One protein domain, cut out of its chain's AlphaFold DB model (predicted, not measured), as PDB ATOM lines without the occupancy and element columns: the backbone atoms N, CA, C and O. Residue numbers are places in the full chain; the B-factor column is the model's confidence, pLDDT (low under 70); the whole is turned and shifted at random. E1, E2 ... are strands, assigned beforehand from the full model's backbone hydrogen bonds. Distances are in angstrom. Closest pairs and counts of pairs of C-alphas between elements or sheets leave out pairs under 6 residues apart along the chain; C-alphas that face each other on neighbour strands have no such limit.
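AT A GLANCE: This is residues 251 to 313 and 676 to 817 of the 942 residues of an uncharacterized protein of Sphingobacteriales bacterium 12-47-4 (UniProt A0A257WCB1). Two antiparallel sheets stand partly face to face as a loose sandwich: the larger, E2 E1 E6 E12 E8 E9, is curled like part of a barrel, and the smaller, E10 E11 E7 E13, lies over part of it. The hairpin of E4 and E5 packs with E4 on E8 and E9, E3 lies farther out, and residues 682 to 688 stick out. The printed part has 205 residues with no named helix and 13 strands, E1 to E13 in chain order; the class is all strand, though under half of the residues are in named elements. It is compact, with a radius of gyration of the C-alphas of 16.6 A and spans of 45 by 41 by 35 A.

HOW THE PARTS SIT: Start in the larger sheet, strongly twisted, at E1, residues 251 to 261. It forms a hairpin with edge strand E2, residues 268 to 274 (N 258 to O 272, 2.9 A). Beyond E1 look for E6, residues 709 to 716 (N 255 to O 712, 2.9 A), then E12, residues 794 to 801 (N 711 to O 799, 2.8 A). Next come E8, residues 745 to 750 (N 747 to O 798, 2.8 A), and edge strand E9, residues 753 to 756, which form a hairpin (N 748 to O 755, 2.8 A). In the other sheet, E10, residues 761 to 764, and E11, residues 773 to 778, form a hairpin (N 762 to O 776, 2.9 A). E11 neighbours E7, residues 723 to 731 (N 726 to O 775, 2.8 A), and E7 neighbours E13, residues 810 to 816 (N 727 to O 815, 2.8 A). The closest C-alphas of E1 and E13 are those of Leu 251 and Leu 816, 6.9 A apart. E4, residues 692 to 696, and E5, residues 702 to 706, form a hairpin (N 693 to O 705, 2.8 A). The closest C-alphas of E4 and E9 are those of Ser 694 and His 756, 5.5 A apart. E3, residues 677 to 681, pairs with no named strand.

IN THESE COORDINATES: Find C-alpha 251 at (-36.260, 40.481, -41.510); E1 runs 30.1 A to C-alpha 261. E7 measures 26.1 A, E6 23.4 A and E12 22.4 A. E13 ends at C-alpha 816, (-37.078, 45.772, -45.880).

THE WHOLE: The C-alphas farthest apart are those of Val 305 and Asn 699, 49.6 A. Residues 314 to 675 are not printed; C-alphas 313 and 676 are 8.6 A apart across the cut. The links E7 to E8 and E11 to E12 are long. The model's pLDDT is under 70 at residues 262 to 267 and 304.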
ATOM      1  N   LEU A 251     -35.051  40.931 -42.181       94.31
ATOM      2  CA  LEU A 251     -36.260  40.481 -41.510       94.31
ATOM      3  C   LEU A 251     -35.997  39.085 -40.940       94.31
ATOM      4  O   LEU A 251     -35.845  38.125 -41.692       94.31
ATOM      5  N   ALA A 252     -35.917  38.982 -39.617       94.12
ATOM      6  CA  ALA A 252     -35.625  37.727 -38.932       94.12
ATOM      7  C   ALA A 252     -36.880  36.863 -38.751       94.12
ATOM      8  O   ALA A 252     -36.797  35.638 -38.762       94.12
ATOM      9  N   GLY A 253     -38.048  37.489 -38.592       92.06
ATOM     10  CA  GLY A 253     -39.315  36.774 -38.510       92.06
ATOM     11  C   GLY A 253     -40.495  37.670 -38.158       92.06
ATOM     12  O   GLY A 253     -40.327  38.780 -37.648       92.06
ATOM     13  N   ILE A 254     -41.694  37.151 -38.421       95.38
ATOM     14  CA  ILE A 254     -42.969  37.779 -38.071       95.38
ATOM     15  C   ILE A 254     -43.734  36.815 -37.167       95.38
ATOM     16  O   ILE A 254     -43.839  35.626 -37.478       95.38
ATOM     17  N   LYS A 255     -44.259  37.325 -36.055       95.94
ATOM     18  CA  LYS A 255     -45.064  36.567 -35.089       95.94
ATOM     19  C   LYS A 255     -46.399  37.263 -34.872       95.94
ATOM     20  O   LYS A 255     -46.467  38.481 -35.012       95.94
ATOM     21  N   THR A 256     -47.438  36.527 -34.497       95.56
ATOM     22  CA  THR A 256     -48.750  37.121 -34.188       95.56
ATOM     23  C   THR A 256     -49.301  36.615 -32.873       95.56
ATOM     24  O   THR A 256     -49.065  35.470 -32.494       95.56
ATOM     25  N   LEU A 257     -50.024  37.482 -32.177       94.94
ATOM     26  CA  LEU A 257     -50.735  37.188 -30.941       94.94
ATOM     27  C   LEU A 257     -52.191  37.605 -31.127       94.94
ATOM     28  O   LEU A 257     -52.433  38.743 -31.513       94.94
ATOM     29  N   PHE A 258     -53.127  36.717 -30.818       93.31
ATOM     30  CA  PHE A 258     -54.560  36.978 -30.884       93.31
ATOM     31  C   PHE A 258     -55.221  36.559 -29.569       93.31
ATOM     32  O   PHE A 258     -55.101  35.411 -29.145       93.31
ATOM     33  N   LEU A 259     -55.869  37.502 -28.897       91.38
ATOM     34  CA  LEU A 259     -56.651  37.300 -27.687       91.38
ATOM     35  C   LEU A 259     -58.115  37.240 -28.112       91.38
ATOM     36  O   LEU A 259     -58.721  38.269 -28.395       91.38
ATOM     37  N   GLU A 260     -58.671  36.033 -28.143       87.19
ATOM     38  CA  GLU A 260     -60.041  35.792 -28.589       87.19
ATOM     39  C   GLU A 260     -61.039  36.528 -27.678       87.19
ATOM     40  O   GLU A 260     -61.084  36.259 -26.466       87.19
ATOM     41  N   PRO A 261     -61.823  37.476 -28.223       78.31
ATOM     42  CA  PRO A 261     -62.820  38.198 -27.451       78.31
ATOM     43  C   PRO A 261     -64.015  37.287 -27.139       78.31
ATOM     44  O   PRO A 261     -64.600  36.670 -28.024       78.31
ATOM     45  N   HIS A 262     -64.420  37.233 -25.872       69.00
ATOM     46  CA  HIS A 262     -65.584  36.463 -25.439       69.00
ATOM     47  C   HIS A 262     -66.895  37.204 -25.764       69.00
ATOM     48  O   HIS A 262     -67.017  38.408 -25.530       69.00
ATOM     49  N   ALA A 263     -67.934  36.476 -26.192       57.72
ATOM     50  CA  ALA A 263     -69.231  37.015 -26.644       57.72
ATOM     51  C   ALA A 263     -70.047  37.803 -25.587       57.72
ATOM     52  O   ALA A 263     -71.149  38.285 -25.851       57.72
ATOM     53  N   SER A 264     -69.568  37.908 -24.349       44.31
ATOM     54  CA  SER A 264     -70.250  38.594 -23.248       44.31
ATOM     55  C   SER A 264     -69.209  39.228 -22.324       44.31
ATOM     56  O   SER A 264     -68.569  38.497 -21.564       44.31
ATOM     57  N   LEU A 265     -69.092  40.567 -22.361       44.00
ATOM     58  CA  LEU A 265     -68.136  41.423 -21.612       44.00
ATOM     59  C   LEU A 265     -66.685  41.391 -22.149       44.00
ATOM     60  O   LEU A 265     -66.349  40.452 -22.863       44.00
ATOM     61  N   PRO A 266     -65.817  42.380 -21.814       55.56
ATOM     62  CA  PRO A 266     -64.409  42.431 -22.244       55.56
ATOM     63  C   PRO A 266     -63.567  41.361 -21.530       55.56
ATOM     64  O   PRO A 266     -62.693  41.647 -20.710       55.56
ATOM     65  N   LYS A 267     -63.898  40.099 -21.788       69.62
ATOM     66  CA  LYS A 267     -63.215  38.915 -21.290       69.62
ATOM     67  C   LYS A 267     -62.488  38.267 -22.457       69.62
ATOM     68  O   LYS A 267     -63.022  38.210 -23.559       69.62
ATOM     69  N   THR A 268     -61.287  37.777 -22.195       78.88
ATOM     70  CA  THR A 268     -60.530  36.978 -23.161       78.88
ATOM     71  C   THR A 268     -60.853  35.510 -22.931       78.88
ATOM     72  O   THR A 268     -60.747  35.034 -21.796       78.88
ATOM     73  N   GLU A 269     -61.266  34.805 -23.980       82.62
ATOM     74  CA  GLU A 269     -61.580  33.381 -23.900       82.62
ATOM     75  C   GLU A 269     -60.297  32.551 -23.909       82.62
ATOM     76  O   GLU A 269     -59.949  31.961 -22.882       82.62
ATOM     77  N   ASN A 270     -59.560  32.605 -25.020       88.94
ATOM     78  CA  ASN A 270     -58.261  31.972 -25.207       88.94
ATOM     79  C   ASN A 270     -57.273  32.935 -25.868       88.94
ATOM     80  O   ASN A 270     -57.639  33.950 -26.458       88.94
ATOM     81  N   ILE A 271     -55.994  32.599 -25.768       92.06
ATOM     82  CA  ILE A 271     -54.894  33.341 -26.369       92.06
ATOM     83  C   ILE A 271     -54.206  32.424 -27.365       92.06
ATOM     84  O   ILE A 271     -53.816  31.311 -27.009       92.06
ATOM     85  N   TYR A 272     -54.004  32.911 -28.580       93.31
ATOM     86  CA  TYR A 272     -53.354  32.210 -29.677       93.31
ATOM     87  C   TYR A 272     -52.082  32.940 -30.077       93.31
ATOM     88  O   TYR A 272     -52.033  34.170 -30.082       93.31
ATOM     89  N   ALA A 273     -51.035  32.185 -30.391       94.44
ATOM     90  CA  ALA A 273     -49.748  32.741 -30.769       94.44
ATOM     91  C   ALA A 273     -49.104  31.925 -31.887       94.44
ATOM     92  O   ALA A 273     -48.873  30.727 -31.729       94.44
ATOM     93  N   SER A 274     -48.752  32.596 -32.982       94.38
ATOM     94  CA  SER A 274     -48.116  31.984 -34.151       94.38
ATOM     95  C   SER A 274     -46.652  32.429 -34.236       94.38
ATOM     96  O   SER A 274     -46.382  33.598 -34.540       94.38
ATOM     97  N   PRO A 275     -45.675  31.543 -33.954       92.69
ATOM     98  CA  PRO A 275     -44.252  31.872 -34.017       92.69
ATOM     99  C   PRO A 275     -43.729  32.162 -35.428       92.69
ATOM    100  O   PRO A 275     -42.688  32.819 -35.531       92.69
ATOM    101  N   VAL A 276     -44.412  31.673 -36.471       93.00
ATOM    102  CA  VAL A 276     -44.103  31.908 -37.890       93.00
ATOM    103  C   VAL A 276     -45.382  32.360 -38.598       93.00
ATOM    104  O   VAL A 276     -46.081  31.568 -39.220       93.00
ATOM    105  N   ALA A 277     -45.719  33.645 -38.498       91.31
ATOM    106  CA  ALA A 277     -46.993  34.180 -38.995       91.31
ATOM    107  C   ALA A 277     -47.207  33.984 -40.510       91.31
ATOM    108  O   ALA A 277     -48.326  33.700 -40.942       91.31
ATOM    109  N   LYS A 278     -46.113  34.089 -41.285       91.38
ATOM    110  CA  LYS A 278     -46.010  33.787 -42.724       91.38
ATOM    111  C   LYS A 278     -46.043  32.276 -42.962       91.38
ATOM    112  O   LYS A 278     -45.044  31.661 -43.318       91.38
ATOM    113  N   SER A 279     -47.174  31.662 -42.679       90.00
ATOM    114  CA  SER A 279     -47.430  30.251 -42.956       90.00
ATOM    115  C   SER A 279     -48.927  29.998 -42.923       90.00
ATOM    116  O   SER A 279     -49.674  30.852 -42.443       90.00
ATOM    117  N   GLU A 280     -49.371  28.843 -43.401       85.88
ATOM    118  CA  GLU A 280     -50.779  28.447 -43.310       85.88
ATOM    119  C   GLU A 280     -51.156  28.093 -41.863       85.88
ATOM    120  O   GLU A 280     -52.114  28.619 -41.303       85.88
ATOM    121  N   ASP A 281     -50.318  27.305 -41.193       86.44
ATOM    122  CA  ASP A 281     -50.576  26.761 -39.857       86.44
ATOM    123  C   ASP A 281     -50.054  27.622 -38.702       86.44
ATOM    124  O   ASP A 281     -50.339  27.321 -37.555       86.44
ATOM    125  N   GLY A 282     -49.281  28.675 -38.959       88.56
ATOM    126  CA  GLY A 282     -48.692  29.565 -37.947       88.56
ATOM    127  C   GLY A 282     -47.373  29.050 -37.366       88.56
ATOM    128  O   GLY A 282     -46.762  29.731 -36.533       88.56
ATOM    129  N   GLN A 283     -46.927  27.878 -37.821       88.62
ATOM    130  CA  GLN A 283     -45.738  27.154 -37.371       88.62
ATOM    131  C   GLN A 283     -44.700  26.957 -38.486       88.62
ATOM    132  O   GLN A 283     -43.587  26.509 -38.210       88.62
ATOM    133  N   GLY A 284     -45.014  27.346 -39.726       90.25
ATOM    134  CA  GLY A 284     -44.075  27.345 -40.851       90.25
ATOM    135  C   GLY A 284     -44.497  26.493 -42.046       90.25
ATOM    136  O   GLY A 284     -43.714  26.380 -42.990       90.25
ATOM    137  N   SER A 285     -45.699  25.911 -42.039       87.75
ATOM    138  CA  SER A 285     -46.203  25.159 -43.192       87.75
ATOM    139  C   SER A 285     -46.454  26.071 -44.405       87.75
ATOM    140  O   SER A 285     -46.917  27.207 -44.244       87.75
ATOM    141  N   PRO A 286     -46.146  25.605 -45.628       87.25
ATOM    142  CA  PRO A 286     -46.379  26.377 -46.846       87.25
ATOM    143  C   PRO A 286     -47.879  26.587 -47.085       87.25
ATOM    144  O   PRO A 286     -48.679  25.754 -46.681       87.25
ATOM    145  N   PHE A 287     -48.235  27.671 -47.777       85.62
ATOM    146  CA  PHE A 287     -49.612  27.932 -48.198       85.62
ATOM    147  C   PHE A 287     -50.069  26.950 -49.279       85.62
ATOM    148  O   PHE A 287     -49.337  26.684 -50.235       85.62
ATOM    149  N   THR A 288     -51.297  26.458 -49.142       80.94
ATOM    150  CA  THR A 288     -51.999  25.662 -50.156       80.94
ATOM    151  C   THR A 288     -52.841  26.503 -51.120       80.94
ATOM    152  O   THR A 288     -53.191  26.014 -52.195       80.94
ATOM    153  N   THR A 289     -53.158  27.752 -50.766       77.00
ATOM    154  CA  THR A 289     -53.957  28.676 -51.583       77.00
ATOM    155  C   THR A 289     -53.096  29.525 -52.517       77.00
ATOM    156  O   THR A 289     -51.970  29.900 -52.190       77.00
ATOM    157  N   ASP A 290     -53.654  29.877 -53.677       77.31
ATOM    158  CA  ASP A 290     -52.958  30.672 -54.700       77.31
ATOM    159  C   ASP A 290     -52.737  32.144 -54.292       77.31
ATOM    160  O   ASP A 290     -51.868  32.811 -54.851       77.31
ATOM    161  N   ASP A 291     -53.502  32.665 -53.325       77.38
ATOM    162  CA  ASP A 291     -53.420  34.063 -52.876       77.38
ATOM    163  C   ASP A 291     -52.219  34.341 -51.951       77.38
ATOM    164  O   ASP A 291     -51.835  35.500 -51.784       77.38
ATOM    165  N   LEU A 292     -51.613  33.290 -51.374       86.19
ATOM    166  CA  LEU A 292     -50.441  33.324 -50.480       86.19
ATOM    167  C   LEU A 292     -50.553  34.331 -49.314       86.19
ATOM    168  O   LEU A 292     -49.536  34.739 -48.744       86.19
ATOM    169  N   SER A 293     -51.774  34.753 -48.971       89.94
ATOM    170  CA  SER A 293     -52.039  35.812 -47.999       89.94
ATOM    171  C   SER A 293     -52.339  35.239 -46.611       89.94
ATOM    172  O   SER A 293     -52.906  34.155 -46.476       89.94
ATOM    173  N   TRP A 294     -51.965  35.959 -45.551       90.50
ATOM    174  CA  TRP A 294     -52.187  35.540 -44.165       90.50
ATOM    175  C   TRP A 294     -52.737  36.651 -43.276       90.50
ATOM    176  O   TRP A 294     -52.581  37.845 -43.513       90.50
ATOM    177  N   THR A 295     -53.337  36.250 -42.170       89.25
ATOM    178  CA  THR A 295     -53.862  37.108 -41.104       89.25
ATOM    179  C   THR A 295     -52.725  37.695 -40.256       89.25
ATOM    180  O   THR A 295     -52.210  37.080 -39.318       89.25
ATOM    181  N   ALA A 296     -52.278  38.909 -40.598       88.38
ATOM    182  CA  ALA A 296     -51.177  39.586 -39.894       88.38
ATOM    183  C   ALA A 296     -51.506  39.956 -38.441       88.38
ATOM    184  O   ALA A 296     -50.595  40.114 -37.637       88.38
ATOM    185  N   PHE A 297     -52.786  40.036 -38.091       90.19
ATOM    186  CA  PHE A 297     -53.267  40.278 -36.732       90.19
ATOM    187  C   PHE A 297     -53.914  39.015 -36.160       90.19
ATOM    188  O   PHE A 297     -54.918  39.085 -35.458       90.19
ATOM    189  N   GLY A 298     -53.324  37.855 -36.459       83.25
ATOM    190  CA  GLY A 298     -53.726  36.567 -35.903       83.25
ATOM    191  C   GLY A 298     -55.180  36.179 -36.188       83.25
ATOM    192  O   GLY A 298     -55.965  36.928 -36.760       83.25
ATOM    193  N   ASP A 299     -55.507  34.945 -35.840       82.62
ATOM    194  CA  ASP A 299     -56.792  34.324 -36.121       82.62
ATOM    195  C   ASP A 299     -56.916  32.989 -35.388       82.62
ATOM    196  O   ASP A 299     -55.956  32.453 -34.824       82.62
ATOM    197  N   LEU A 300     -58.126  32.434 -35.432       86.44
ATOM    198  CA  LEU A 300     -58.402  31.058 -35.047       86.44
ATOM    199  C   LEU A 300     -57.994  30.132 -36.195       86.44
ATOM    200  O   LEU A 300     -58.807  29.773 -37.046       86.44
ATOM    201  N   ARG A 301     -56.713  29.760 -36.238       84.44
ATOM    202  CA  ARG A 301     -56.219  28.812 -37.244       84.44
ATOM    203  C   ARG A 301     -56.758  27.425 -36.976       84.44
ATOM    204  O   ARG A 301     -56.784  26.983 -35.828       84.44
ATOM    205  N   LEU A 302     -57.142  26.733 -38.039       82.31
ATOM    206  CA  LEU A 302     -57.636  25.367 -37.973       82.31
ATOM    207  C   LEU A 302     -56.579  24.400 -38.502       82.31
ATOM    208  O   LEU A 302     -55.930  24.668 -39.510       82.31
ATOM    209  N   ASP A 303     -56.440  23.260 -37.833       78.06
ATOM    210  CA  ASP A 303     -55.738  22.099 -38.368       78.06
ATOM    211  C   ASP A 303     -56.435  21.664 -39.676       78.06
ATOM    212  O   ASP A 303     -57.627  21.338 -39.636       78.06
ATOM    213  N   PRO A 304     -55.728  21.620 -40.819       69.31
ATOM    214  CA  PRO A 304     -56.321  21.257 -42.105       69.31
ATOM    215  C   PRO A 304     -56.851  19.812 -42.155       69.31
ATOM    216  O   PRO A 304     -57.703  19.503 -42.984       69.31
ATOM    217  N   VAL A 305     -56.383  18.920 -41.275       76.50
ATOM    218  CA  VAL A 305     -56.814  17.515 -41.205       76.50
ATOM    219  C   VAL A 305     -57.995  17.346 -40.251       76.50
ATOM    220  O   VAL A 305     -58.986  16.706 -40.594       76.50
ATOM    221  N   ASN A 306     -57.887  17.909 -39.045       79.19
ATOM    222  CA  ASN A 306     -58.838  17.647 -37.959       79.19
ATOM    223  C   ASN A 306     -59.881  18.757 -37.762       79.19
ATOM    224  O   ASN A 306     -60.806  18.578 -36.974       79.19
ATOM    225  N   SER A 307     -59.742  19.903 -38.444       80.19
ATOM    226  CA  SER A 307     -60.596  21.093 -38.271       80.19
ATOM    227  C   SER A 307     -60.677  21.586 -36.819       80.19
ATOM    228  O   SER A 307     -61.693  22.128 -36.387       80.19
ATOM    229  N   THR A 308     -59.610  21.380 -36.045       83.94
ATOM    230  CA  THR A 308     -59.512  21.840 -34.651       83.94
ATOM    231  C   THR A 308     -58.688  23.112 -34.573       83.94
ATOM    232  O   THR A 308     -57.772  23.294 -35.369       83.94
ATOM    233  N   VAL A 309     -59.004  23.995 -33.624       85.31
ATOM    234  CA  VAL A 309     -58.240  25.233 -33.447       85.31
ATOM    235  C   VAL A 309     -56.836  24.910 -32.933       85.31
ATOM    236  O   VAL A 309     -56.683  24.230 -31.916       85.31
ATOM    237  N   ILE A 310     -55.819  25.415 -33.625       86.50
ATOM    238  CA  ILE A 310     -54.400  25.222 -33.304       86.50
ATOM    239  C   ILE A 310     -53.775  26.503 -32.731       86.50
ATOM    240  O   ILE A 310     -54.416  27.545 -32.638       86.50
ATOM    241  N   ASN A 311     -52.505  26.425 -32.325       89.00
ATOM    242  CA  ASN A 311     -51.696  27.562 -31.855       89.00
ATOM    243  C   ASN A 311     -52.174  28.257 -30.578       89.00
ATOM    244  O   ASN A 311     -51.900  29.443 -30.386       89.00
ATOM    245  N   LYS A 312     -52.832  27.540 -29.663       91.94
ATOM    246  CA  LYS A 312     -53.046  28.064 -28.308       91.94
ATOM    247  C   LYS A 312     -51.701  28.442 -27.690       91.94
ATOM    248  O   LYS A 312     -50.761  27.648 -27.658       91.94
ATOM    249  N   ALA A 313     -51.608  29.676 -27.219       92.31
ATOM    250  CA  ALA A 313     -50.393  30.236 -26.670       92.31
ATOM    251  C   ALA A 313     -49.971  29.494 -25.396       92.31
ATOM    252  O   ALA A 313     -50.782  29.173 -24.526       92.31
ATOM    253  N   PHE A 676     -43.743  33.649 -26.628       93.00
ATOM    254  CA  PHE A 676     -42.515  33.651 -27.427       93.00
ATOM    255  C   PHE A 676     -41.229  33.716 -26.592       93.00
ATOM    256  O   PHE A 676     -40.154  33.904 -27.164       93.00
ATOM    257  N   GLY A 677     -41.329  33.593 -25.266       92.44
ATOM    258  CA  GLY A 677     -40.202  33.788 -24.361       92.44
ATOM    259  C   GLY A 677     -40.623  33.850 -22.895       92.44
ATOM    260  O   GLY A 677     -41.641  33.286 -22.498       92.44
ATOM    261  N   GLN A 678     -39.846  34.555 -22.081       92.44
ATOM    262  CA  GLN A 678     -40.104  34.737 -20.655       92.44
ATOM    263  C   GLN A 678     -39.749  36.153 -20.198       92.44
ATOM    264  O   GLN A 678     -38.855  36.784 -20.764       92.44
ATOM    265  N   ASP A 679     -40.425  36.652 -19.169       91.12
ATOM    266  CA  ASP A 679     -40.121  37.963 -18.590       91.12
ATOM    267  C   ASP A 679     -39.731  37.862 -17.119       91.12
ATOM    268  O   ASP A 679     -40.472  37.280 -16.329       91.12
ATOM    269  N   HIS A 680     -38.597  38.451 -16.732       91.69
ATOM    270  CA  HIS A 680     -38.158  38.473 -15.337       91.69
ATOM    271  C   HIS A 680     -38.763  39.663 -14.593       91.69
ATOM    272  O   HIS A 680     -38.331  40.809 -14.751       91.69
ATOM    273  N   VAL A 681     -39.723  39.376 -13.721       91.06
ATOM    274  CA  VAL A 681     -40.505  40.396 -13.028       91.06
ATOM    275  C   VAL A 681     -39.832  40.775 -11.711       91.06
ATOM    276  O   VAL A 681     -39.698  39.957 -10.799       91.06
ATOM    277  N   ARG A 682     -39.428  42.043 -11.599       89.62
ATOM    278  CA  ARG A 682     -38.747  42.588 -10.406       89.62
ATOM    279  C   ARG A 682     -39.619  43.528  -9.574       89.62
ATOM    280  O   ARG A 682     -39.360  43.712  -8.392       89.62
ATOM    281  N   SER A 683     -40.656  44.108 -10.172       90.06
ATOM    282  CA  SER A 683     -41.559  45.057  -9.513       90.06
ATOM    283  C   SER A 683     -42.949  45.015 -10.134       90.06
ATOM    284  O   SER A 683     -43.056  44.762 -11.332       90.06
ATOM    285  N   GLY A 684     -43.988  45.327  -9.352       86.12
ATOM    286  CA  GLY A 684     -45.359  45.437  -9.870       86.12
ATOM    287  C   GLY A 684     -45.860  44.134 -10.494       86.12
ATOM    288  O   GLY A 684     -46.439  44.149 -11.578       86.12
ATOM    289  N   ALA A 685     -45.567  43.003  -9.849       91.50
ATOM    290  CA  ALA A 685     -45.828  41.697 -10.425       91.50
ATOM    291  C   ALA A 685     -47.326  41.436 -10.597       91.50
ATOM    292  O   ALA A 685     -48.128  41.718  -9.711       91.50
ATOM    293  N   LEU A 686     -47.688  40.845 -11.729       94.31
ATOM    294  CA  LEU A 686     -48.983  40.207 -11.940       94.31
ATOM    295  C   LEU A 686     -48.790  38.690 -11.867       94.31
ATOM    296  O   LEU A 686     -47.703  38.202 -12.168       94.31
ATOM    297  N   LEU A 687     -49.805  37.922 -11.477       94.75
ATOM    298  CA  LEU A 687     -49.688  36.459 -11.430       94.75
ATOM    299  C   LEU A 687     -49.523  35.858 -12.835       94.75
ATOM    300  O   LEU A 687     -48.676  34.996 -13.046       94.75
ATOM    301  N   LEU A 688     -50.327  36.331 -13.789       94.44
ATOM    302  CA  LEU A 688     -50.201  36.019 -15.211       94.44
ATOM    303  C   LEU A 688     -49.750  37.260 -15.986       94.44
ATOM    304  O   LEU A 688     -50.060  38.376 -15.555       94.44
ATOM    305  N   PRO A 689     -49.048  37.082 -17.121       91.81
ATOM    306  CA  PRO A 689     -48.713  38.196 -17.994       91.81
ATOM    307  C   PRO A 689     -49.986  38.870 -18.493       91.81
ATOM    308  O   PRO A 689     -50.977  38.198 -18.772       91.81
ATOM    309  N   ASP A 690     -49.935  40.189 -18.629       88.81
ATOM    310  CA  ASP A 690     -51.026  40.978 -19.188       88.81
ATOM    311  C   ASP A 690     -50.581  41.606 -20.508       88.81
ATOM    312  O   ASP A 690     -49.446  42.070 -20.653       88.81
ATOM    313  N   PHE A 691     -51.468  41.592 -21.498       90.06
ATOM    314  CA  PHE A 691     -51.138  41.982 -22.866       90.06
ATOM    315  C   PHE A 691     -51.687  43.372 -23.148       90.06
ATOM    316  O   PHE A 691     -52.835  43.557 -23.555       90.06
ATOM    317  N   GLN A 692     -50.836  44.359 -22.889       88.81
ATOM    318  CA  GLN A 692     -51.161  45.771 -23.011       88.81
ATOM    319  C   GLN A 692     -50.275  46.465 -24.052       88.81
ATOM    320  O   GLN A 692     -49.130  46.072 -24.320       88.81
ATOM    321  N   MET A 693     -50.803  47.535 -24.634       89.25
ATOM    322  CA  MET A 693     -50.073  48.449 -25.502       89.25
ATOM    323  C   MET A 693     -50.288  49.891 -25.091       89.25
ATOM    324  O   MET A 693     -51.351  50.270 -24.607       89.25
ATOM    325  N   SER A 694     -49.268  50.704 -25.327       86.81
ATOM    326  CA  SER A 694     -49.404  52.144 -25.228       86.81
ATOM    327  C   SER A 694     -50.087  52.668 -26.485       86.81
ATOM    328  O   SER A 694     -49.726  52.283 -27.598       86.81
ATOM    329  N   VAL A 695     -51.069  53.543 -26.310       84.06
ATOM    330  CA  VAL A 695     -51.826  54.193 -27.382       84.06
ATOM    331  C   VAL A 695     -51.728  55.696 -27.178       84.06
ATOM    332  O   VAL A 695     -51.805  56.184 -26.049       84.06
ATOM    333  N   LEU A 696     -51.526  56.444 -28.258       79.50
ATOM    334  CA  LEU A 696     -51.549  57.897 -28.212       79.50
ATOM    335  C   LEU A 696     -52.976  58.388 -28.459       79.50
ATOM    336  O   LEU A 696     -53.524  58.223 -29.546       79.50
ATOM    337  N   GLY A 697     -53.580  59.001 -27.445       73.00
ATOM    338  CA  GLY A 697     -54.881  59.641 -27.599       73.00
ATOM    339  C   GLY A 697     -54.792  60.916 -28.441       73.00
ATOM    340  O   GLY A 697     -53.745  61.561 -28.509       73.00
ATOM    341  N   ALA A 698     -55.925  61.353 -28.998       72.62
ATOM    342  CA  ALA A 698     -56.026  62.570 -29.817       72.62
ATOM    343  C   ALA A 698     -55.503  63.852 -29.125       72.62
ATOM    344  O   ALA A 698     -55.128  64.814 -29.789       72.62
ATOM    345  N   ASN A 699     -55.441  63.854 -27.788       74.69
ATOM    346  CA  ASN A 699     -54.943  64.965 -26.974       74.69
ATOM    347  C   ASN A 699     -53.414  64.927 -26.754       74.69
ATOM    348  O   ASN A 699     -52.892  65.721 -25.972       74.69
ATOM    349  N   GLY A 700     -52.697  63.984 -27.378       73.12
ATOM    350  CA  GLY A 700     -51.251  63.788 -27.218       73.12
ATOM    351  C   GLY A 700     -50.841  63.071 -25.924       73.12
ATOM    352  O   GLY A 700     -49.653  62.947 -25.635       73.12
ATOM    353  N   THR A 701     -51.803  62.599 -25.127       80.56
ATOM    354  CA  THR A 701     -51.554  61.793 -23.926       80.56
ATOM    355  C   THR A 701     -51.410  60.322 -24.284       80.56
ATOM    356  O   THR A 701     -52.262  59.775 -24.983       80.56
ATOM    357  N   VAL A 702     -50.373  59.673 -23.758       80.69
ATOM    358  CA  VAL A 702     -50.196  58.223 -23.877       80.69
ATOM    359  C   VAL A 702     -51.049  57.532 -22.815       80.69
ATOM    360  O   VAL A 702     -50.848  57.751 -21.619       80.69
ATOM    361  N   SER A 703     -52.004  56.721 -23.252       84.62
ATOM    362  CA  SER A 703     -52.787  55.806 -22.422       84.62
ATOM    363  C   SER A 703     -52.340  54.366 -22.658       84.62
ATOM    364  O   SER A 703     -51.561  54.078 -23.568       84.62
ATOM    365  N   THR A 704     -52.836  53.455 -21.830       85.69
ATOM    366  CA  THR A 704     -52.610  52.021 -21.996       85.69
ATOM    367  C   THR A 704     -53.931  51.344 -22.325       85.69
ATOM    368  O   THR A 704     -54.924  51.563 -21.633       85.69
ATOM    369  N   GLU A 705     -53.935  50.524 -23.370       86.25
ATOM    370  CA  GLU A 705     -55.085  49.727 -23.794       86.25
ATOM    371  C   GLU A 705     -54.719  48.246 -23.863       86.25
ATOM    372  O   GLU A 705     -53.552  47.872 -24.007       86.25
ATOM    373  N   TYR A 706     -55.736  47.395 -23.762       87.00
ATOM    374  CA  TYR A 706     -55.566  45.962 -23.938       87.00
ATOM    375  C   TYR A 706     -55.460  45.602 -25.408       87.00
ATOM    376  O   TYR A 706     -56.142  46.171 -26.256       87.00
ATOM    377  N   ILE A 707     -54.596  44.636 -25.685       89.38
ATOM    378  CA  ILE A 707     -54.415  44.092 -27.019       89.38
ATOM    379  C   ILE A 707     -55.494  43.033 -27.246       89.38
ATOM    380  O   ILE A 707     -55.548  42.053 -26.508       89.38
ATOM    381  N   GLU A 708     -56.316  43.206 -28.277       90.44
ATOM    382  CA  GLU A 708     -57.053  42.091 -28.886       90.44
ATOM    383  C   GLU A 708     -56.107  41.333 -29.813       90.44
ATOM    384  O   GLU A 708     -56.019  40.111 -29.761       90.44
ATOM    385  N   SER A 709     -55.340  42.057 -30.629       91.94
ATOM    386  CA  SER A 709     -54.395  41.430 -31.535       91.94
ATOM    387  C   SER A 709     -53.131  42.240 -31.781       91.94
ATOM    388  O   SER A 709     -53.153  43.471 -31.776       91.94
ATOM    389  N   ALA A 710     -52.017  41.543 -32.011       94.25
ATOM    390  CA  ALA A 710     -50.748  42.155 -32.354       94.25
ATOM    391  C   ALA A 710     -49.920  41.362 -33.375       94.25
ATOM    392  O   ALA A 710     -49.760  40.145 -33.269       94.25
ATOM    393  N   MET A 711     -49.289  42.101 -34.288       95.50
ATOM    394  CA  MET A 711     -48.221  41.648 -35.176       95.50
ATOM    395  C   MET A 711     -46.862  42.078 -34.616       95.50
ATOM    396  O   MET A 711     -46.651  43.259 -34.351       95.50
ATOM    397  N   TYR A 712     -45.918  41.150 -34.492       95.69
ATOM    398  CA  TYR A 712     -44.536  41.400 -34.081       95.69
ATOM    399  C   TYR A 712     -43.605  41.211 -35.276       95.69
ATOM    400  O   TYR A 712     -43.620  40.153 -35.904       95.69
ATOM    401  N   ILE A 713     -42.762  42.199 -35.559       96.19
ATOM    402  CA  ILE A 713     -41.766  42.165 -36.633       96.19
ATOM    403  C   ILE A 713     -40.380  42.250 -35.989       96.19
ATOM    404  O   ILE A 713     -40.067  43.227 -35.306       96.19
ATOM    405  N   GLY A 714     -39.568  41.214 -36.196       95.25
ATOM    406  CA  GLY A 714     -38.201  41.129 -35.686       95.25
ATOM    407  C   GLY A 714     -37.192  41.444 -36.780       95.25
ATOM    408  O   GLY A 714     -37.168  40.775 -37.816       95.25
ATOM    409  N   ILE A 715     -36.342  42.440 -36.551       94.81
ATOM    410  CA  ILE A 715     -35.331  42.900 -37.505       94.81
ATOM    411  C   ILE A 715     -33.943  42.652 -36.914       94.81
ATOM    412  O   ILE A 715     -33.597  43.167 -35.853       94.81
ATOM    413  N   SER A 716     -33.133  41.859 -37.606       93.38
ATOM    414  CA  SER A 716     -31.726  41.638 -37.257       93.38
ATOM    415  C   SER A 716     -30.851  42.752 -37.825       93.38
ATOM    416  O   SER A 716     -31.185  43.316 -38.865       93.38
ATOM    417  N   GLY A 717     -29.734  43.070 -37.166       88.94
ATOM    418  CA  GLY A 717     -28.752  44.036 -37.681       88.94
ATOM    419  C   GLY A 717     -29.239  45.490 -37.758       88.94
ATOM    420  O   GLY A 717     -28.611  46.304 -38.429       88.94
ATOM    421  N   ALA A 718     -30.350  45.825 -37.097       89.25
ATOM    422  CA  ALA A 718     -30.821  47.199 -36.962       89.25
ATOM    423  C   ALA A 718     -29.946  47.958 -35.954       89.25
ATOM    424  O   ALA A 718     -29.825  47.536 -34.804       89.25
ATOM    425  N   LEU A 719     -29.353  49.081 -36.366       88.50
ATOM    426  CA  LEU A 719     -28.551  49.929 -35.481       88.50
ATOM    427  C   LEU A 719     -29.346  51.159 -35.038       88.50
ATOM    428  O   LEU A 719     -30.123  51.727 -35.808       88.50
ATOM    429  N   ALA A 720     -29.106  51.601 -33.805       89.81
ATOM    430  CA  ALA A 720     -29.719  52.798 -33.243       89.81
ATOM    431  C   ALA A 720     -29.553  54.027 -34.158       89.81
ATOM    432  O   ALA A 720     -28.486  54.260 -34.729       89.81
ATOM    433  N   ARG A 721     -30.603  54.853 -34.240       88.62
ATOM    434  CA  ARG A 721     -30.726  56.079 -35.058       88.62
ATOM    435  C   ARG A 721     -30.774  55.887 -36.573       88.62
ATOM    436  O   ARG A 721     -30.985  56.877 -37.274       88.62
ATOM    437  N   GLN A 722     -30.606  54.671 -37.085       89.06
ATOM    438  CA  GLN A 722     -30.786  54.412 -38.512       89.06
ATOM    439  C   GLN A 722     -32.266  54.441 -38.895       89.06
ATOM    440  O   GLN A 722     -33.135  54.122 -38.084       89.06
ATOM    441  N   THR A 723     -32.544  54.803 -40.144       91.19
ATOM    442  CA  THR A 723     -33.891  54.721 -40.713       91.19
ATOM    443  C   THR A 723     -34.055  53.394 -41.434       91.19
ATOM    444  O   THR A 723     -33.213  53.008 -42.241       91.19
ATOM    445  N   ILE A 724     -35.158  52.713 -41.154       92.81
ATOM    446  CA  ILE A 724     -35.565  51.470 -41.789       92.81
ATOM    447  C   ILE A 724     -36.874  51.720 -42.529       92.81
ATOM    448  O   ILE A 724     -37.827  52.233 -41.945       92.81
ATOM    449  N   SER A 725     -36.930  51.330 -43.800       94.88
ATOM    450  CA  SER A 725     -38.166  51.309 -44.577       94.88
ATOM    451  C   SER A 725     -38.699  49.883 -44.726       94.88
ATOM    452  O   SER A 725     -37.949  48.955 -45.037       94.88
ATOM    453  N   LEU A 726     -39.997  49.714 -44.492       95.25
ATOM    454  CA  LEU A 726     -40.728  48.450 -44.528       95.25
ATOM    455  C   LEU A 726     -41.881  48.572 -45.525       95.25
ATOM    456  O   LEU A 726     -42.805  49.344 -45.296       95.25
ATOM    457  N   LEU A 727     -41.856  47.819 -46.619       96.44
ATOM    458  CA  LEU A 727     -43.030  47.638 -47.471       96.44
ATOM    459  C   LEU A 727     -43.944  46.599 -46.833       96.44
ATOM    460  O   LEU A 727     -43.526  45.458 -46.647       96.44
ATOM    461  N   LEU A 728     -45.176  47.000 -46.545       96.06
ATOM    462  CA  LEU A 728     -46.255  46.139 -46.077       96.06
ATOM    463  C   LEU A 728     -47.198  45.937 -47.267       96.06
ATOM    464  O   LEU A 728     -47.884  46.878 -47.674       96.06
ATOM    465  N   GLN A 729     -47.164  44.749 -47.875       95.12
ATOM    466  CA  GLN A 729     -48.032  44.411 -49.001       95.12
ATOM    467  C   GLN A 729     -49.288  43.716 -48.489       95.12
ATOM    468  O   GLN A 729     -49.201  42.666 -47.854       95.12
ATOM    469  N   LEU A 730     -50.448  44.267 -48.829       93.25
ATOM    470  CA  LEU A 730     -51.750  43.780 -48.391       93.25
ATOM    471  C   LEU A 730     -52.497  43.122 -49.555       93.25
ATOM    472  O   LEU A 730     -52.248  43.421 -50.725       93.25
ATOM    473  N   ASN A 731     -53.408  42.216 -49.214       90.56
ATOM    474  CA  ASN A 731     -54.443  41.707 -50.103       90.56
ATOM    475  C   ASN A 731     -55.698  42.564 -49.880       90.56
ATOM    476  O   ASN A 731     -56.545  42.245 -49.044       90.56
ATOM    477  N   GLU A 732     -55.733  43.719 -50.536       84.44
ATOM    478  CA  GLU A 732     -56.789  44.726 -50.386       84.44
ATOM    479  C   GLU A 732     -58.144  44.152 -50.843       84.44
ATOM    480  O   GLU A 732     -58.233  43.545 -51.909       84.44
ATOM    481  N   GLY A 733     -59.196  44.314 -50.034       80.38
ATOM    482  CA  GLY A 733     -60.519  43.728 -50.271       80.38
ATOM    483  C   GLY A 733     -60.760  42.380 -49.579       80.38
ATOM    484  O   GLY A 733     -61.814  41.776 -49.783       80.38
ATOM    485  N   SER A 734     -59.807  41.890 -48.779       86.25
ATOM    486  CA  SER A 734     -59.965  40.665 -47.973       86.25
ATOM    487  C   SER A 734     -60.523  40.913 -46.564       86.25
ATOM    488  O   SER A 734     -60.787  39.953 -45.839       86.25
ATOM    489  N   GLU A 735     -60.691  42.179 -46.186       85.44
ATOM    490  CA  GLU A 735     -61.253  42.639 -44.919       85.44
ATOM    491  C   GLU A 735     -62.763  42.368 -44.763       85.44
ATOM    492  O   GLU A 735     -63.534  42.388 -45.727       85.44
ATOM    493  N   ASP A 736     -63.210  42.169 -43.519       82.38
ATOM    494  CA  ASP A 736     -64.632  42.131 -43.172       82.38
ATOM    495  C   ASP A 736     -65.183  43.550 -42.977       82.38
ATOM    496  O   ASP A 736     -65.030  44.177 -41.928       82.38
ATOM    497  N   ILE A 737     -65.887  44.036 -43.998       76.06
ATOM    498  CA  ILE A 737     -66.521  45.362 -44.030       76.06
ATOM    499  C   ILE A 737     -67.652  45.561 -43.004       76.06
ATOM    500  O   ILE A 737     -68.159  46.676 -42.878       76.06
ATOM    501  N   SER A 738     -68.107  44.510 -42.312       74.69
ATOM    502  CA  SER A 738     -69.136  44.623 -41.268       74.69
ATOM    503  C   SER A 738     -68.580  45.054 -39.906       74.69
ATOM    504  O   SER A 738     -69.349  45.394 -39.000       74.69
ATOM    505  N   VAL A 739     -67.252  45.058 -39.770       78.88
ATOM    506  CA  VAL A 739     -66.520  45.428 -38.560       78.88
ATOM    507  C   VAL A 739     -65.947  46.836 -38.721       78.88
ATOM    508  O   VAL A 739     -65.459  47.209 -39.786       78.88
ATOM    509  N   ASP A 740     -66.011  47.641 -37.659       72.88
ATOM    510  CA  ASP A 740     -65.415  48.977 -37.671       72.88
ATOM    511  C   ASP A 740     -63.891  48.899 -37.846       72.88
ATOM    512  O   ASP A 740     -63.225  48.011 -37.313       72.88
ATOM    513  N   HIS A 741     -63.325  49.877 -38.557       71.62
ATOM    514  CA  HIS A 741     -61.883  49.952 -38.775       71.62
ATOM    515  C   HIS A 741     -61.129  50.111 -37.447       71.62
ATOM    516  O   HIS A 741     -61.367  51.056 -36.687       71.62
ATOM    517  N   SER A 742     -60.173  49.217 -37.199       78.62
ATOM    518  CA  SER A 742     -59.325  49.259 -36.011       78.62
ATOM    519  C   SER A 742     -58.331  50.419 -36.042       78.62
ATOM    520  O   SER A 742     -57.720  50.719 -37.068       78.62
ATOM    521  N   VAL A 743     -58.088  51.024 -34.877       83.12
ATOM    522  CA  VAL A 743     -56.996  51.989 -34.696       83.12
ATOM    523  C   VAL A 743     -55.710  51.230 -34.373       83.12
ATOM    524  O   VAL A 743     -55.621  50.544 -33.354       83.12
ATOM    525  N   LEU A 744     -54.712  51.358 -35.244       88.88
ATOM    526  CA  LEU A 744     -53.418  50.698 -35.099       88.88
ATOM    527  C   LEU A 744     -52.477  51.491 -34.183       88.88
ATOM    528  O   LEU A 744     -52.286  52.691 -34.368       88.88
ATOM    529  N   SER A 745     -51.819  50.805 -33.247       90.31
ATOM    530  CA  SER A 745     -50.760  51.381 -32.414       90.31
ATOM    531  C   SER A 745     -49.426  50.667 -32.612       90.31
ATOM    532  O   SER A 745     -49.291  49.466 -32.360       90.31
ATOM    533  N   TRP A 746     -48.404  51.426 -33.007       92.25
ATOM    534  CA  TRP A 746     -47.036  50.935 -33.140       92.25
ATOM    535  C   TRP A 746     -46.259  51.104 -31.835       92.25
ATOM    536  O   TRP A 746     -46.264  52.159 -31.205       92.25
ATOM    537  N   ASN A 747     -45.570  50.046 -31.423       93.38
ATOM    538  CA  ASN A 747     -44.714  50.013 -30.245       93.38
ATOM    539  C   ASN A 747     -43.379  49.345 -30.597       93.38
ATOM    540  O   ASN A 747     -43.317  48.534 -31.516       93.38
ATOM    541  N   TYR A 748     -42.319  49.633 -29.851       93.06
ATOM    542  CA  TYR A 748     -41.058  48.893 -29.912       93.06
ATOM    543  C   TYR A 748     -40.670  48.384 -28.531       93.06
ATOM    544  O   TYR A 748     -41.134  48.899 -27.510       93.06
ATOM    545  N   LEU A 749     -39.825  47.360 -28.505       91.81
ATOM    546  CA  LEU A 749     -39.326  46.790 -27.264       91.81
ATOM    547  C   LEU A 749     -38.024  47.481 -26.843       91.81
ATOM    548  O   LEU A 749     -37.037  47.441 -27.573       91.81
ATOM    549  N   SER A 750     -38.049  48.117 -25.672       89.81
ATOM    550  CA  SER A 750     -36.905  48.797 -25.049       89.81
ATOM    551  C   SER A 750     -36.419  48.049 -23.801       89.81
ATOM    552  O   SER A 750     -37.080  47.120 -23.333       89.81
ATOM    553  N   GLU A 751     -35.313  48.498 -23.200       81.94
ATOM    554  CA  GLU A 751     -34.835  47.996 -21.896       81.94
ATOM    555  C   GLU A 751     -35.874  48.096 -20.771       81.94
ATOM    556  O   GLU A 751     -35.895  47.265 -19.866       81.94
ATOM    557  N   SER A 752     -36.757  49.096 -20.823       81.69
ATOM    558  CA  SER A 752     -37.805  49.297 -19.818       81.69
ATOM    559  C   SER A 752     -39.164  48.737 -20.257       81.69
ATOM    560  O   SER A 752     -40.194  49.190 -19.760       81.69
ATOM    561  N   GLY A 753     -39.185  47.815 -21.224       86.12
ATOM    562  CA  GLY A 753     -40.399  47.210 -21.776       86.12
ATOM    563  C   GLY A 753     -40.914  47.887 -23.050       86.12
ATOM    564  O   GLY A 753     -40.190  48.615 -23.734       86.12
ATOM    565  N   TRP A 754     -42.172  47.614 -23.399       89.62
ATOM    566  CA  TRP A 754     -42.812  48.137 -24.609       89.62
ATOM    567  C   TRP A 754     -43.061  49.648 -24.517       89.62
ATOM    568  O   TRP A 754     -43.666  50.122 -23.558       89.62
ATOM    569  N   LYS A 755     -42.633  50.395 -25.539       89.25
ATOM    570  CA  LYS A 755     -42.841  51.847 -25.665       89.25
ATOM    571  C   LYS A 755     -43.523  52.196 -26.979       89.25
ATOM    572  O   LYS A 755     -43.266  51.564 -28.000       89.25
ATOM    573  N   HIS A 756     -44.343  53.242 -26.959       89.31
ATOM    574  CA  HIS A 756     -45.031  53.743 -28.147       89.31
ATOM    575  C   HIS A 756     -44.055  54.344 -29.179       89.31
ATOM    576  O   HIS A 756     -43.105  55.042 -28.816       89.31
ATOM    577  N   LEU A 757     -44.300  54.081 -30.464       85.75
ATOM    578  CA  LEU A 757     -43.440  54.420 -31.601       85.75
ATOM    579  C   LEU A 757     -44.072  55.561 -32.416       85.75
ATOM    580  O   LEU A 757     -44.476  55.363 -33.549       85.75
ATOM    581  N   ASP A 758     -44.186  56.753 -31.829       73.31
ATOM    582  CA  ASP A 758     -44.781  57.915 -32.518       73.31
ATOM    583  C   ASP A 758     -43.700  58.828 -33.110       73.31
ATOM    584  O   ASP A 758     -43.533  58.921 -34.318       73.31
ATOM    585  N   LYS A 759     -42.819  59.385 -32.269       72.88
ATOM    586  CA  LYS A 759     -41.701  60.236 -32.736       72.88
ATOM    587  C   LYS A 759     -40.715  59.524 -33.667       72.88
ATOM    588  O   LYS A 759     -40.013  60.178 -34.430       72.88
ATOM    589  N   SER A 760     -40.628  58.202 -33.551       80.69
ATOM    590  CA  SER A 760     -39.771  57.354 -34.380       80.69
ATOM    591  C   SER A 760     -40.450  56.919 -35.678       80.69
ATOM    592  O   SER A 760     -39.767  56.395 -36.555       80.69
ATOM    593  N   LEU A 761     -41.763  57.108 -35.823       83.94
ATOM    594  CA  LEU A 761     -42.486  56.795 -37.045       83.94
ATOM    595  C   LEU A 761     -42.408  58.008 -37.970       83.94
ATOM    596  O   LEU A 761     -43.147  58.975 -37.822       83.94
ATOM    597  N   ILE A 762     -41.465  57.979 -38.907       85.88
ATOM    598  CA  ILE A 762     -41.170  59.126 -39.775       85.88
ATOM    599  C   ILE A 762     -42.223  59.261 -40.883       85.88
ATOM    600  O   ILE A 762     -42.508  60.368 -41.339       85.88
ATOM    601  N   GLY A 763     -42.813  58.147 -41.323       85.56
ATOM    602  CA  GLY A 763     -43.866  58.171 -42.332       85.56
ATOM    603  C   GLY A 763     -44.602  56.846 -42.468       85.56
ATOM    604  O   GLY A 763     -43.996  55.779 -42.360       85.56
ATOM    605  N   ASP A 764     -45.900  56.936 -42.743       90.75
ATOM    606  CA  ASP A 764     -46.781  55.802 -43.012       90.75
ATOM    607  C   ASP A 764     -47.582  56.045 -44.300       90.75
ATOM    608  O   ASP A 764     -48.524  56.834 -44.329       90.75
ATOM    609  N   ASP A 765     -47.203  55.362 -45.381       91.19
ATOM    610  CA  ASP A 765     -47.938  55.390 -46.653       91.19
ATOM    611  C   ASP A 765     -49.054  54.325 -46.729       91.19
ATOM    612  O   ASP A 765     -49.846  54.315 -47.678       91.19
ATOM    613  N   THR A 766     -49.152  53.448 -45.724       89.56
ATOM    614  CA  THR A 766     -50.203  52.420 -45.623       89.56
ATOM    615  C   THR A 766     -51.535  52.984 -45.129       89.56
ATOM    616  O   THR A 766     -52.572  52.336 -45.274       89.56
ATOM    617  N   ASN A 767     -51.514  54.206 -44.576       86.56
ATOM    618  CA  ASN A 767     -52.663  54.872 -43.968       86.56
ATOM    619  C   ASN A 767     -53.320  53.995 -42.885       86.56
ATOM    620  O   ASN A 767     -54.522  53.743 -42.940       86.56
ATOM    621  N   GLY A 768     -52.521  53.477 -41.943       86.81
ATOM    622  CA  GLY A 768     -53.006  52.557 -40.912       86.81
ATOM    623  C   GLY A 768     -53.364  51.166 -41.442       86.81
ATOM    624  O   GLY A 768     -54.331  50.579 -40.971       86.81
ATOM    625  N   LEU A 769     -52.597  50.643 -42.408       88.69
ATOM    626  CA  LEU A 769     -52.825  49.343 -43.063       88.69
ATOM    627  C   LEU A 769     -54.156  49.219 -43.824       88.69
ATOM    628  O   LEU A 769     -54.684  48.123 -43.979       88.69
ATOM    629  N   ILE A 770     -54.679  50.330 -44.341       85.94
ATOM    630  CA  ILE A 770     -55.839  50.315 -45.247       85.94
ATOM    631  C   ILE A 770     -55.408  49.945 -46.673       85.94
ATOM    632  O   ILE A 770     -56.187  49.377 -47.431       85.94
ATOM    633  N   ARG A 771     -54.166  50.267 -47.050       88.31
ATOM    634  CA  ARG A 771     -53.591  49.949 -48.362       88.31
ATOM    635  C   ARG A 771     -52.136  49.519 -48.253       88.31
ATOM    636  O   ARG A 771     -51.451  49.833 -47.278       88.31
ATOM    637  N   SER A 772     -51.645  48.874 -49.299       93.50
ATOM    638  CA  SER A 772     -50.235  48.526 -49.438       93.50
ATOM    639  C   SER A 772     -49.369  49.786 -49.496       93.50
ATOM    640  O   SER A 772     -49.689  50.755 -50.192       93.50
ATOM    641  N   GLY A 773     -48.244  49.788 -48.784       94.12
ATOM    642  CA  GLY A 773     -47.398  50.975 -48.706       94.12
ATOM    643  C   GLY A 773     -46.121  50.781 -47.902       94.12
ATOM    644  O   GLY A 773     -45.862  49.717 -47.341       94.12
ATOM    645  N   VAL A 774     -45.301  51.832 -47.869       95.31
ATOM    646  CA  VAL A 774     -44.017  51.837 -47.160       95.31
ATOM    647  C   VAL A 774     -44.143  52.571 -45.826       95.31
ATOM    648  O   VAL A 774     -44.533  53.737 -45.775       95.31
ATOM    649  N   LEU A 775     -43.745  51.891 -44.758       94.31
ATOM    650  CA  LEU A 775     -43.595  52.411 -43.407       94.31
ATOM    651  C   LEU A 775     -42.126  52.777 -43.164       94.31
ATOM    652  O   LEU A 775     -41.240  51.967 -43.423       94.31
ATOM    653  N   SER A 776     -41.848  53.981 -42.672       93.25
ATOM    654  CA  SER A 776     -40.486  54.462 -42.401       93.25
ATOM    655  C   SER A 776     -40.291  54.710 -40.911       93.25
ATOM    656  O   SER A 776     -40.979  55.540 -40.318       93.25
ATOM    657  N   ILE A 777     -39.339  54.001 -40.310       93.25
ATOM    658  CA  ILE A 777     -39.098  53.986 -38.866       93.25
ATOM    659  C   ILE A 777     -37.654  54.389 -38.580       93.25
ATOM    660  O   ILE A 777     -36.725  53.808 -39.134       93.25
ATOM    661  N   GLN A 778     -37.452  55.329 -37.662       92.88
ATOM    662  CA  GLN A 778     -36.155  55.565 -37.045       92.88
ATOM    663  C   GLN A 778     -35.963  54.625 -35.861       92.88
ATOM    664  O   GLN A 778     -36.718  54.678 -34.888       92.88
ATOM    665  N   VAL A 779     -34.921  53.802 -35.912       92.06
ATOM    666  CA  VAL A 779     -34.574  52.885 -34.828       92.06
ATOM    667  C   VAL A 779     -34.223  53.696 -33.567       92.06
ATOM    668  O   VAL A 779     -33.322  54.543 -33.624       92.06
ATOM    669  N   PRO A 780     -34.908  53.469 -32.431       92.00
ATOM    670  CA  PRO A 780     -34.608  54.141 -31.163       92.00
ATOM    671  C   PRO A 780     -33.197  53.837 -30.634       92.00
ATOM    672  O   PRO A 780     -32.493  52.969 -31.147       92.00
ATOM    673  N   VAL A 781     -32.755  54.583 -29.617       90.00
ATOM    674  CA  VAL A 781     -31.398  54.445 -29.043       90.00
ATOM    675  C   VAL A 781     -31.355  53.457 -27.878       90.00
ATOM    676  O   VAL A 781     -30.323  52.844 -27.636       90.00
ATOM    677  N   ASP A 782     -32.467  53.289 -27.172       89.69
ATOM    678  CA  ASP A 782     -32.632  52.440 -25.990       89.69
ATOM    679  C   ASP A 782     -32.976  50.989 -26.360       89.69
ATOM    680  O   ASP A 782     -33.941  50.403 -25.854       89.69
ATOM    681  N   LEU A 783     -32.182  50.421 -27.273       84.94
ATOM    682  CA  LEU A 783     -32.276  49.015 -27.644       84.94
ATOM    683  C   LEU A 783     -31.620  48.144 -26.561       84.94
ATOM    684  O   LEU A 783     -30.461  48.375 -26.232       84.94
ATOM    685  N   PRO A 784     -32.320  47.133 -26.037       80.81
ATOM    686  CA  PRO A 784     -31.766  46.228 -25.034       80.81
ATOM    687  C   PRO A 784     -30.726  45.265 -25.625       80.81
ATOM    688  O   PRO A 784     -30.955  44.659 -26.672       80.81
ATOM    689  N   ASP A 785     -29.626  45.047 -24.896       71.31
ATOM    690  CA  ASP A 785     -28.565  44.095 -25.275       71.31
ATOM    691  C   ASP A 785     -29.053  42.633 -25.280       71.31
ATOM    692  O   ASP A 785     -28.675  41.829 -26.135       71.31
ATOM    693  N   ALA A 786     -29.913  42.278 -24.320       71.75
ATOM    694  CA  ALA A 786     -30.520  40.958 -24.204       71.75
ATOM    695  C   ALA A 786     -31.967  41.077 -23.717       71.75
ATOM    696  O   ALA A 786     -32.245  41.689 -22.688       71.75
ATOM    697  N   ILE A 787     -32.886  40.452 -24.452       78.12
ATOM    698  CA  ILE A 787     -34.311  40.396 -24.128       78.12
ATOM    699  C   ILE A 787     -34.725  38.943 -24.037       78.12
ATOM    700  O   ILE A 787     -34.444  38.172 -24.945       78.12
ATOM    701  N   THR A 788     -35.449  38.579 -22.990       84.50
ATOM    702  CA  THR A 788     -35.970  37.218 -22.851       84.50
ATOM    703  C   THR A 788     -37.440  37.098 -23.252       84.50
ATOM    704  O   THR A 788     -37.893  35.992 -23.525       84.50
ATOM    705  N   GLN A 789     -38.179  38.215 -23.340       87.44
ATOM    706  CA  GLN A 789     -39.602  38.246 -23.723       87.44
ATOM    707  C   GLN A 789     -39.853  37.745 -25.155       87.44
ATOM    708  O   GLN A 789     -40.913  37.199 -25.457       87.44
ATOM    709  N   LEU A 790     -38.870  37.957 -26.028       90.12
ATOM    710  CA  LEU A 790     -38.822  37.576 -27.436       90.12
ATOM    711  C   LEU A 790     -37.386  37.131 -27.765       90.12
ATOM    712  O   LEU A 790     -36.479  37.443 -26.994       90.12
ATOM    713  N   PRO A 791     -37.142  36.451 -28.900       89.12
ATOM    714  CA  PRO A 791     -35.793  36.058 -29.304       89.12
ATOM    715  C   PRO A 791     -34.785  37.223 -29.262       89.12
ATOM    716  O   PRO A 791     -35.036  38.291 -29.831       89.12
ATOM    717  N   THR A 792     -33.651  36.994 -28.590       87.88
ATOM    718  CA  THR A 792     -32.565  37.964 -28.355       87.88
ATOM    719  C   THR A 792     -31.863  38.400 -29.645       87.88
ATOM    720  O   THR A 792     -31.791  37.629 -30.601       87.88
ATOM    721  N   GLY A 793     -31.240  39.585 -29.639       86.75
ATOM    722  CA  GLY A 793     -30.389  40.063 -30.741       86.75
ATOM    723  C   GLY A 793     -31.146  40.668 -31.927       86.75
ATOM    724  O   GLY A 793     -30.568  40.854 -32.998       86.75
ATOM    725  N   LEU A 794     -32.437  40.962 -31.750       91.69
ATOM    726  CA  LEU A 794     -33.319  41.527 -32.768       91.69
ATOM    727  C   LEU A 794     -33.969  42.817 -32.258       91.69
ATOM    728  O   LEU A 794     -34.374  42.903 -31.099       91.69
ATOM    729  N   PHE A 795     -34.137  43.789 -33.152       92.56
ATOM    730  CA  PHE A 795     -35.009  44.936 -32.932       92.56
ATOM    731  C   PHE A 795     -36.457  44.519 -33.191       92.56
ATOM    732  O   PHE A 795     -36.809  44.144 -34.312       92.56
ATOM    733  N   TRP A 796     -37.288  44.568 -32.151       94.38
ATOM    734  CA  TRP A 796     -38.694  44.185 -32.225       94.38
ATOM    735  C   TRP A 796     -39.600  45.409 -32.267       94.38
ATOM    736  O   TRP A 796     -39.594  46.234 -31.350       94.38
ATOM    737  N   ILE A 797     -40.435  45.468 -33.302       94.31
ATOM    738  CA  ILE A 797     -41.590  46.363 -33.370       94.31
ATOM    739  C   ILE A 797     -42.876  45.542 -33.302       94.31
ATOM    740  O   ILE A 797     -42.929  44.398 -33.756       94.31
ATOM    741  N   ARG A 798     -43.916  46.132 -32.724       94.38
ATOM    742  CA  ARG A 798     -45.233  45.533 -32.552       94.38
ATOM    743  C   ARG A 798     -46.303  46.498 -33.035       94.38
ATOM    744  O   ARG A 798     -46.400  47.603 -32.507       94.38
ATOM    745  N   ALA A 799     -47.126  46.053 -33.970       93.56
ATOM    746  CA  ALA A 799     -48.352  46.728 -34.370       93.56
ATOM    747  C   ALA A 799     -49.511  46.060 -33.621       93.56
ATOM    748  O   ALA A 799     -49.704  44.856 -33.776       93.56
ATOM    749  N   GLY A 800     -50.225  46.789 -32.764       93.31
ATOM    750  CA  GLY A 800     -51.316  46.254 -31.947       93.31
ATOM    751  C   GLY A 800     -52.639  46.977 -32.180       93.31
ATOM    752  O   GLY A 800     -52.641  48.159 -32.523       93.31
ATOM    753  N   ILE A 801     -53.744  46.265 -31.964       90.75
ATOM    754  CA  ILE A 801     -55.123  46.768 -32.032       90.75
ATOM    755  C   ILE A 801     -55.930  46.292 -30.820       90.75
ATOM    756  O   ILE A 801     -55.671  45.214 -30.272       90.75
ATOM    757  N   SER A 802     -56.869  47.121 -30.363       88.31
ATOM    758  CA  SER A 802     -57.685  46.858 -29.169       88.31
ATOM    759  C   SER A 802     -59.041  46.223 -29.484       88.31
ATOM    760  O   SER A 802     -59.631  45.601 -28.602       88.31
ATOM    761  N   SER A 803     -59.515  46.347 -30.727       85.88
ATOM    762  CA  SER A 803     -60.718  45.681 -31.238       85.88
ATOM    763  C   SER A 803     -60.781  45.728 -32.770       85.88
ATOM    764  O   SER A 803     -60.363  46.733 -33.355       85.88
ATOM    765  N   GLY A 804     -61.406  44.731 -33.402       84.06
ATOM    766  CA  GLY A 804     -61.799  44.750 -34.815       84.06
ATOM    767  C   GLY A 804     -60.818  44.089 -35.786       84.06
ATOM    768  O   GLY A 804     -60.801  44.456 -36.958       84.06
ATOM    769  N   SER A 805     -60.016  43.112 -35.343       86.50
ATOM    770  CA  SER A 805     -58.980  42.479 -36.185       86.50
ATOM    771  C   SER A 805     -59.462  41.945 -37.540       86.50
ATOM    772  O   SER A 805     -58.702  41.987 -38.506       86.50
ATOM    773  N   ALA A 806     -60.717  41.494 -37.635       84.25
ATOM    774  CA  ALA A 806     -61.328  41.014 -38.877       84.25
ATOM    775  C   ALA A 806     -61.534  42.114 -39.940       84.25
ATOM    776  O   ALA A 806     -61.606  41.803 -41.127       84.25
ATOM    777  N   GLY A 807     -61.593  43.388 -39.539       84.88
ATOM    778  CA  GLY A 807     -61.716  44.534 -40.446       84.88
ATOM    779  C   GLY A 807     -60.395  44.967 -41.094       84.88
ATOM    780  O   GLY A 807     -60.382  45.926 -41.862       84.88
ATOM    781  N   LEU A 808     -59.275  44.301 -40.788       88.94
ATOM    782  CA  LEU A 808     -57.987  44.548 -41.439       88.94
ATOM    783  C   LEU A 808     -57.761  43.567 -42.600       88.94
ATOM    784  O   LEU A 808     -58.085  42.383 -42.474       88.94
ATOM    785  N   PRO A 809     -57.151  44.017 -43.709       90.06
ATOM    786  CA  PRO A 809     -56.831  43.138 -44.824       90.06
ATOM    787  C   PRO A 809     -55.768  42.106 -44.430       90.06
ATOM    788  O   PRO A 809     -54.891  42.340 -43.587       90.06
ATOM    789  N   LYS A 810     -55.794  40.961 -45.110       91.81
ATOM    790  CA  LYS A 810     -54.716  39.974 -45.052       91.81
ATOM    791  C   LYS A 810     -53.421  40.559 -45.623       91.81
ATOM    792  O   LYS A 810     -53.419  41.391 -46.527       91.81
ATOM    793  N   MET A 811     -52.298  40.087 -45.104       93.31
ATOM    794  CA  MET A 811     -50.947  40.463 -45.507       93.31
ATOM    795  C   MET A 811     -50.401  39.451 -46.511       93.31
ATOM    796  O   MET A 811     -50.517  38.248 -46.302       93.31
ATOM    797  N   VAL A 812     -49.771  39.936 -47.574       93.38
ATOM    798  CA  VAL A 812     -49.086  39.106 -48.575       93.38
ATOM    799  C   VAL A 812     -47.610  38.958 -48.219       93.38
ATOM    800  O   VAL A 812     -47.063  37.857 -48.251       93.38
ATOM    801  N   ASP A 813     -46.930  40.064 -47.899       93.19
ATOM    802  CA  ASP A 813     -45.528  40.017 -47.483       93.19
ATOM    803  C   ASP A 813     -45.040  41.309 -46.819       93.19
ATOM    804  O   ASP A 813     -45.658  42.371 -46.942       93.19
ATOM    805  N   VAL A 814     -43.874  41.217 -46.177       95.56
ATOM    806  CA  VAL A 814     -43.152  42.353 -45.594       95.56
ATOM    807  C   VAL A 814     -41.722  42.389 -46.130       95.56
ATOM    808  O   VAL A 814     -40.968  41.433 -45.954       95.56
ATOM    809  N   HIS A 815     -41.318  43.507 -46.739       95.56
ATOM    810  CA  HIS A 815     -39.966  43.683 -47.291       95.56
ATOM    811  C   HIS A 815     -39.240  44.853 -46.631       95.56
ATOM    812  O   HIS A 815     -39.822  45.915 -46.441       95.56
ATOM    813  N   LEU A 816     -37.954  44.683 -46.328       95.00
ATOM    814  CA  LEU A 816     -37.078  45.772 -45.880       95.00
ATOM    815  C   LEU A 816     -36.490  46.546 -47.062       95.00
ATOM    816  O   LEU A 816     -36.459  46.040 -48.179       95.00
ATOM    817  N   HIS A 817     -35.985  47.754 -46.795       94.94
ATOM    818  CA  HIS A 817     -35.270  48.595 -47.770       94.94
ATOM    819  C   HIS A 817     -36.103  48.910 -49.013       94.94
ATOM    820  O   HIS A 817     -35.605  48.943 -50.141       94.94
TER     821      HIS A 817